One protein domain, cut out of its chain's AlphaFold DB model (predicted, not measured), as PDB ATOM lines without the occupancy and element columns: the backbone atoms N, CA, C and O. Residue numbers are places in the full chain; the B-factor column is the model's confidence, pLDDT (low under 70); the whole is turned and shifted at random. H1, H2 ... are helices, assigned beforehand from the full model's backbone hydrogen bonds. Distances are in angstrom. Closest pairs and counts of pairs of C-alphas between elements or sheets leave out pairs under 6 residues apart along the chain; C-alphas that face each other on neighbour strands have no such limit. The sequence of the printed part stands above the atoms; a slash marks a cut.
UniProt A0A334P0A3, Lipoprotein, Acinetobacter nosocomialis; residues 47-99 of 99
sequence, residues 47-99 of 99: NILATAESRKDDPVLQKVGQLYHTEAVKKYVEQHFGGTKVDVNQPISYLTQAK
ATOM      1  N   ASN A  47      45.525  19.962  13.831       91.44
ATOM      2  CA  ASN A  47      44.709  21.176  13.841       91.44
ATOM      3  C   ASN A  47      43.420  20.934  14.639       91.44
ATOM      4  O   ASN A  47      42.770  19.907  14.457       91.44
ATOM      5  N   ILE A  48      43.033  21.895  15.480       91.88
ATOM      6  CA  ILE A  48      41.849  21.797  16.344       91.88
ATOM      7  C   ILE A  48      40.877  22.953  16.107       91.88
ATOM      8  O   ILE A  48      41.269  24.052  15.716       91.88
ATOM      9  N   LEU A  49      39.604  22.718  16.422       92.56
ATOM     10  CA  LEU A  49      38.642  23.792  16.640       92.56
ATOM     11  C   LEU A  49      38.755  24.255  18.093       92.56
ATOM     12  O   LEU A  49      38.486  23.490  19.017       92.56
ATOM     13  N   ALA A  50      39.155  25.508  18.291       93.62
ATOM     14  CA  ALA A  50      39.256  26.120  19.610       93.62
ATOM     15  C   ALA A  50      38.069  27.057  19.870       93.62
ATOM     16  O   ALA A  50      37.554  27.710  18.962       93.62
ATOM     17  N   THR A  51      37.648  27.142  21.129       95.25
ATOM     18  CA  THR A  51      36.593  28.056  21.583       95.25
ATOM     19  C   THR A  51      37.085  28.830  22.803       95.25
ATOM     20  O   THR A  51      38.033  28.410  23.467       95.25
ATOM     21  N   ALA A  52      36.463  29.972  23.102       97.25
ATOM     22  CA  ALA A  52      36.660  30.608  24.401       97.25
ATOM     23  C   ALA A  52      36.106  29.694  25.504       97.25
ATOM     24  O   ALA A  52      35.062  29.071  25.309       97.25
ATOM     25  N   GLU A  53      36.751  29.657  26.671       96.50
ATOM     26  CA  GLU A  53      36.360  28.756  27.765       96.50
ATOM     27  C   GLU A  53      34.886  28.914  28.175       96.50
ATOM     28  O   GLU A  53      34.185  27.921  28.371       96.50
ATOM     29  N   SER A  54      34.378  30.150  28.200       97.94
ATOM     30  CA  SER A  54      32.974  30.460  28.505       97.94
ATOM     31  C   SER A  54      31.963  29.900  27.496       97.94
ATOM     32  O   SER A  54      30.764  29.932  27.755       97.94
ATOM     33  N   ARG A  55      32.426  29.396  26.347       97.56
ATOM     34  CA  ARG A  55      31.606  28.834  25.265       97.56
ATOM     35  C   ARG A  55      31.884  27.356  24.994       97.56
ATOM     36  O   ARG A  55      31.377  26.830  24.008       97.56
ATOM     37  N   LYS A  56      32.647  26.670  25.850       93.25
ATOM     38  CA  LYS A  56      32.983  25.246  25.659       93.25
ATOM     39  C   LYS A  56      31.745  24.337  25.547       93.25
ATOM     40  O   LYS A  56      31.770  23.338  24.831       93.25
ATOM     41  N   ASP A  57      30.657  24.726  26.213       95.44
ATOM     42  CA  ASP A  57      29.389  23.991  26.257       95.44
ATOM     43  C   ASP A  57      28.322  24.582  25.314       95.44
ATOM     44  O   ASP A  57      27.147  24.228  25.396       95.44
ATOM     45  N   ASP A  58      28.706  25.494  24.413       97.75
ATOM     46  CA  ASP A  58      27.790  26.077  23.431       97.75
ATOM     47  C   ASP A  58      27.320  24.990  22.438       97.75
ATOM     48  O   ASP A  58      28.140  24.448  21.681       97.75
ATOM     49  N   PRO A  59      26.010  24.671  22.384       97.19
ATOM     50  CA  PRO A  59      25.497  23.575  21.563       97.19
ATOM     51  C   PRO A  59      25.705  23.811  20.062       97.19
ATOM     52  O   PRO A  59      25.817  22.853  19.294       97.19
ATOM     53  N   VAL A  60      25.791  25.071  19.621       96.75
ATOM     54  CA  VAL A  60      26.085  25.397  18.222       96.75
ATOM     55  C   VAL A  60      27.529  25.031  17.896       96.75
ATOM     56  O   VAL A  60      27.781  24.420  16.859       96.75
ATOM     57  N   LEU A  61      28.477  25.347  18.783       95.44
ATOM     58  CA  LEU A  61      29.896  25.046  18.567       95.44
ATOM     59  C   LEU A  61      30.177  23.542  18.637       95.44
ATOM     60  O   LEU A  61      30.908  23.016  17.796       95.44
ATOM     61  N   GLN A  62      29.535  22.826  19.563       93.56
ATOM     62  CA  GLN A  62      29.630  21.365  19.632       93.56
ATOM     63  C   GLN A  62      29.123  20.696  18.348       93.56
ATOM     64  O   GLN A  62      29.757  19.775  17.829       93.56
ATOM     65  N   LYS A  63      28.020  21.204  17.778       96.06
ATOM     66  CA  LYS A  63      27.499  20.725  16.492       96.06
ATOM     67  C   LYS A  63      28.497  20.935  15.350       96.06
ATOM     68  O   LYS A  63      28.630  20.053  14.506       96.06
ATOM     69  N   VAL A  64      29.217  22.059  15.316       95.06
ATOM     70  CA  VAL A  64      30.257  22.299  14.295       95.06
ATOM     71  C   VAL A  64      31.352  21.232  14.366       95.06
ATOM     72  O   VAL A  64      31.715  20.687  13.327       95.06
ATOM     73  N   GLY A  65      31.822  20.880  15.568       92.00
ATOM     74  CA  GLY A  65      32.813  19.813  15.745       92.00
ATOM     75  C   GLY A  65      32.349  18.466  15.183       92.00
ATOM     76  O   GLY A  65      33.097  17.798  14.477       92.00
ATOM     77  N   GLN A  66      31.082  18.104  15.401       92.94
ATOM     78  CA  GLN A  66      30.505  16.872  14.846       92.94
ATOM     79  C   GLN A  66      30.412  16.903  13.314       92.94
ATOM     80  O   GLN A  66      30.681  15.899  12.656       92.94
ATOM     81  N   LEU A  67      30.046  18.051  12.730       95.31
ATOM     82  CA  LEU A  67      29.889  18.193  11.280       95.31
ATOM     83  C   LEU A  67      31.209  18.001  10.518       95.31
ATOM     84  O   LEU A  67      31.187  17.450   9.414       95.31
ATOM     85  N   TYR A  68      32.341  18.396  11.110       93.50
ATOM     86  CA  TYR A  68      33.675  18.228  10.519       93.50
ATOM     87  C   TYR A  68      34.060  16.762  10.270       93.50
ATOM     88  O   TYR A  68      34.826  16.494   9.350       93.50
ATOM     89  N   HIS A  69      33.494  15.819  11.026       93.62
ATOM     90  CA  HIS A  69      33.807  14.388  10.918       93.62
ATOM     91  C   HIS A  69      32.711  13.582  10.205       93.62
ATOM     92  O   HIS A  69      32.602  12.368  10.370       93.62
ATOM     93  N   THR A  70      31.863  14.246   9.417       96.19
ATOM     94  CA  THR A  70      30.879  13.556   8.576       96.19
ATOM     95  C   THR A  70      31.531  12.966   7.326       96.19
ATOM     96  O   THR A  70      32.486  13.520   6.783       96.19
ATOM     97  N   GLU A  71      30.956  11.884   6.796       95.50
ATOM     98  CA  GLU A  71      31.424  11.249   5.552       95.50
ATOM     99  C   GLU A  71      31.500  12.222   4.366       95.50
ATOM    100  O   GLU A  71      32.390  12.120   3.524       95.50
ATOM    101  N   ALA A  72      30.583  13.191   4.296       96.00
ATOM    102  CA  ALA A  72      30.596  14.212   3.254       96.00
ATOM    103  C   ALA A  72      31.839  15.113   3.351       96.00
ATOM    104  O   ALA A  72      32.483  15.375   2.335       96.00
ATOM    105  N   VAL A  73      32.205  15.545   4.561       94.88
ATOM    106  CA  VAL A  73      33.402  16.368   4.787       94.88
ATOM    107  C   VAL A  73      34.668  15.553   4.552       94.88
ATOM    108  O   VAL A  73      35.571  16.031   3.870       94.88
ATOM    109  N   LYS A  74      34.717  14.302   5.019       92.75
ATOM    110  CA  LYS A  74      35.856  13.409   4.767       92.75
ATOM    111  C   LYS A  74      36.122  13.229   3.270       92.75
ATOM    112  O   LYS A  74      37.241  13.457   2.817       92.75
ATOM    113  N   LYS A  75      35.082  12.932   2.481       94.62
ATOM    114  CA  LYS A  75      35.189  12.826   1.014       94.62
ATOM    115  C   LYS A  75      35.648  14.126   0.367       94.62
ATOM    116  O   LYS A  75      36.487  14.097  -0.528       94.62
ATOM    117  N   TYR A  76      35.122  15.263   0.821       95.31
ATOM    118  CA  TYR A  76      35.568  16.568   0.341       95.31
ATOM    119  C   TYR A  76      37.068  16.768   0.601       95.31
ATOM    120  O   TYR A  76      37.807  17.184  -0.290       95.31
ATOM    121  N   VAL A  77      37.546  16.418   1.799       93.19
ATOM    122  CA  VAL A  77      38.962  16.554   2.155       93.19
ATOM    123  C   VAL A  77      39.851  15.668   1.274       93.19
ATOM    124  O   VAL A  77      40.848  16.138   0.720       93.19
ATOM    125  N   GLU A  78      39.467  14.407   1.084       91.12
ATOM    126  CA  GLU A  78      40.194  13.460   0.232       91.12
ATOM    127  C   GLU A  78      40.302  13.951  -1.223       91.12
ATOM    128  O   GLU A  78      41.355  13.819  -1.848       91.12
ATOM    129  N   GLN A  79      39.240  14.569  -1.750       93.94
ATOM    130  CA  GLN A  79      39.173  15.033  -3.140       93.94
ATOM    131  C   GLN A  79      39.920  16.348  -3.392       93.94
ATOM    132  O   GLN A  79      40.476  16.534  -4.474       93.94
ATOM    133  N   HIS A  80      39.941  17.266  -2.423       92.06
ATOM    134  CA  HIS A  80      40.382  18.644  -2.665       92.06
ATOM    135  C   HIS A  80      41.790  18.983  -2.163       92.06
ATOM    136  O   HIS A  80      42.348  19.985  -2.603       92.06
ATOM    137  N   PHE A  81      42.400  18.169  -1.292       92.00
ATOM    138  CA  PHE A  81      43.700  18.504  -0.678       92.00
ATOM    139  C   PHE A  81      44.858  17.585  -1.084       92.00
ATOM    140  O   PHE A  81      45.895  17.544  -0.412       92.00
ATOM    141  N   GLY A  82      44.698  16.836  -2.179       89.12
ATOM    142  CA  GLY A  82      45.782  16.066  -2.798       89.12
ATOM    143  C   GLY A  82      46.436  15.043  -1.864       89.12
ATOM    144  O   GLY A  82      47.644  14.834  -1.958       89.12
ATOM    145  N   GLY A  83      45.656  14.472  -0.937       88.81
ATOM    146  CA  GLY A  83      46.107  13.482   0.048       88.81
ATOM    147  C   GLY A  83      46.918  14.040   1.224       88.81
ATOM    148  O   GLY A  83      47.335  13.277   2.085       88.81
ATOM    149  N   THR A  84      47.138  15.355   1.293       89.25
ATOM    150  CA  THR A  84      48.020  15.978   2.304       89.25
ATOM    151  C   THR A  84      47.316  16.317   3.624       89.25
ATOM    152  O   THR A  84      47.941  16.812   4.564       89.25
ATOM    153  N   LYS A  85      45.998  16.105   3.694       89.12
ATOM    154  CA  LYS A  85      45.158  16.370   4.866       89.12
ATOM    155  C   LYS A  85      44.552  15.055   5.336       89.12
ATOM    156  O   LYS A  85      43.979  14.321   4.536       89.12
ATOM    157  N   VAL A  86      44.680  14.788   6.630       86.06
ATOM    158  CA  VAL A  86      44.211  13.559   7.273       86.06
ATOM    159  C   VAL A  86      43.138  13.932   8.287       86.06
ATOM    160  O   VAL A  86      43.339  14.846   9.087       86.06
ATOM    161  N   ASP A  87      41.999  13.243   8.234       87.31
ATOM    162  CA  ASP A  87      40.947  13.382   9.240       87.31
ATOM    163  C   ASP A  87      41.393  12.740  10.561       87.31
ATOM    164  O   ASP A  87      41.833  11.588  10.592       87.31
ATOM    165  N   VAL A  88      41.280  13.493  11.656       88.69
ATOM    166  CA  VAL A  88      41.622  13.038  13.007       88.69
ATOM    167  C   VAL A  88      40.385  13.169  13.882       88.69
ATOM    168  O   VAL A  88      40.109  14.230  14.431       88.69
ATOM    169  N   ASN A  89      39.654  12.068  14.030       90.19
ATOM    170  CA  ASN A  89      38.485  11.981  14.901       90.19
ATOM    171  C   ASN A  89      38.840  11.195  16.173       90.19
ATOM    172  O   ASN A  89      38.603   9.990  16.272       90.19
ATOM    173  N   GLN A  90      39.515  11.864  17.105       88.69
ATOM    174  CA  GLN A  90      39.981  11.299  18.376       88.69
ATOM    175  C   GLN A  90      39.571  12.220  19.536       88.69
ATOM    176  O   GLN A  90      39.438  13.429  19.333       88.69
ATOM    177  N   PRO A  91      39.376  11.695  20.762       88.94
ATOM    178  CA  PRO A  91      39.079  12.536  21.922       88.94
ATOM    179  C   PRO A  91      40.245  13.488  22.221       88.94
ATOM    180  O   PRO A  91      41.395  13.134  21.996       88.94
ATOM    181  N   ILE A  92      39.982  14.659  22.813       86.62
ATOM    182  CA  ILE A  92      41.032  15.653  23.138       86.62
ATOM    183  C   ILE A  92      42.155  15.047  24.001       86.62
ATOM    184  O   ILE A  92      43.319  15.408  23.847       86.62
ATOM    185  N   SER A  93      41.837  14.062  24.847       87.62
ATOM    186  CA  SER A  93      42.827  13.325  25.642       87.62
ATOM    187  C   SER A  93      43.903  12.627  24.800       87.62
ATOM    188  O   SER A  93      45.020  12.454  25.278       87.62
ATOM    189  N   TYR A  94      43.625  12.282  23.538       85.62
ATOM    190  CA  TYR A  94      44.611  11.751  22.589       85.62
ATOM    191  C   TYR A  94      45.805  12.697  22.378       85.62
ATOM    192  O   TYR A  94      46.923  12.226  22.153       85.62
ATOM    193  N   LEU A  95      45.563  14.012  22.461       84.25
ATOM    194  CA  LEU A  95      46.565  15.061  22.259       84.25
ATOM    195  C   LEU A  95      47.395  15.336  23.520       84.25
ATOM    196  O   LEU A  95      48.507  15.841  23.418       84.25
ATOM    197  N   THR A  96      46.865  15.014  24.705       80.06
ATOM    198  CA  THR A  96      47.493  15.336  25.999       80.06
ATOM    199  C   THR A  96      48.058  14.120  26.726       80.06
ATOM    200  O   THR A  96      48.728  14.279  27.744       80.06
ATOM    201  N   GLN A  97      47.776  12.901  26.259       70.25
ATOM    202  CA  GLN A  97      48.376  11.688  26.810       70.25
ATOM    203  C   GLN A  97      49.885  11.689  26.538       70.25
ATOM    204  O   GLN A  97      50.323  11.536  25.396       70.25
ATOM    205  N   ALA A  98      50.670  11.858  27.604       61.75
ATOM    206  CA  ALA A  98      52.093  11.556  27.592       61.75
ATOM    207  C   ALA A  98      52.296  10.044  27.400       61.75
ATOM    208  O   ALA A  98      51.443   9.247  27.800       61.75
ATOM    209  N   LYS A  99      53.408   9.668  26.761       55.91
ATOM    210  CA  LYS A  99      53.871   8.274  26.752       55.91
ATOM    211  C   LYS A  99      54.166   7.790  28.167       55.91
ATOM    212  O   LYS A  99      54.710   8.600  28.949       55.91
TER     213      LYS A  99
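Overview. This is residues 47 to 99 of the 99 residues of the protein "Lipoprotein" of Acinetobacter nosocomialis (UniProt A0A334P0A3). The model is a flat, open loop of chain with few contacts: H1 and H2 follow each other end to end along one side as a line broken by a steep bend between them, and residues 81 to 92 fold back from the far end of H2 without any named element. Residues 93 to 99, which include the short H3, stick out as a tail, and residues 47 to 58 form another long stretch with no named element before H1. The printed part has 53 residues with three named helices, H1, H2 and H3 in that order, and no named strand; the class is all helix, though under half of the residues, 24 of 53, are in named elements. The whole is loose, with a radius of gyration of the C-alphas of 13.2 A, and it spans 36 by 34 by 15 A.

Arrangement. Go along from Asn 47 through residues 47 to 58 to reach H1, residues 59 to 68. A tight link of 2 residues then takes you to H2, residues 71 to 80. H1 and H2 are close but not clearly touching; look for their closest C-alphas at Leu 67 and Val 73, 7.6 A apart. Their lines stand at a steep tilt of 53 degrees, the same way, with centres 17.1 A apart. A long link of 12 residues leads on to H3, residues 93 to 96. H3 is apart from H1 and apart from H2. In H1 and H2 every O i to N i+4 pair is within hydrogen-bond range; H3 is too short for such a pair, and its 1 pair of O i and N i+3 is within range.

Along the chain. Find C-alpha 59 at (25.497, 23.575, 21.563); from there H1 runs 14.7 A, from Pro 59 to Tyr 68. Next find C-alpha 71 at (31.424, 11.249, 5.552), where H2 begins; it runs 14.2 A from Glu 71 to His 80. H3 goes from Ser 93 to Thr 96 and ends at C-alpha 96, at (47.493, 15.336, 25.999).

Size, cuts and confidence. The two C-alphas farthest apart are those of Ser 54 and Gly 82, 36.8 A, while the C-alphas of Asn 47 and Lys 99, the first and last printed, are 20.4 A apart. Residues 52 to 60, 79 to 84 and 93 to 99 stand free; without them the body has 31 residues and spans 26 by 16 by 13 A. The printed part has no cut, and it ends at Lys 99, the chain's last residue. Look to the B-factor column for the model's confidence: the mean pLDDT of the printed part is 90.7, and residues 98 to 99 are under 70.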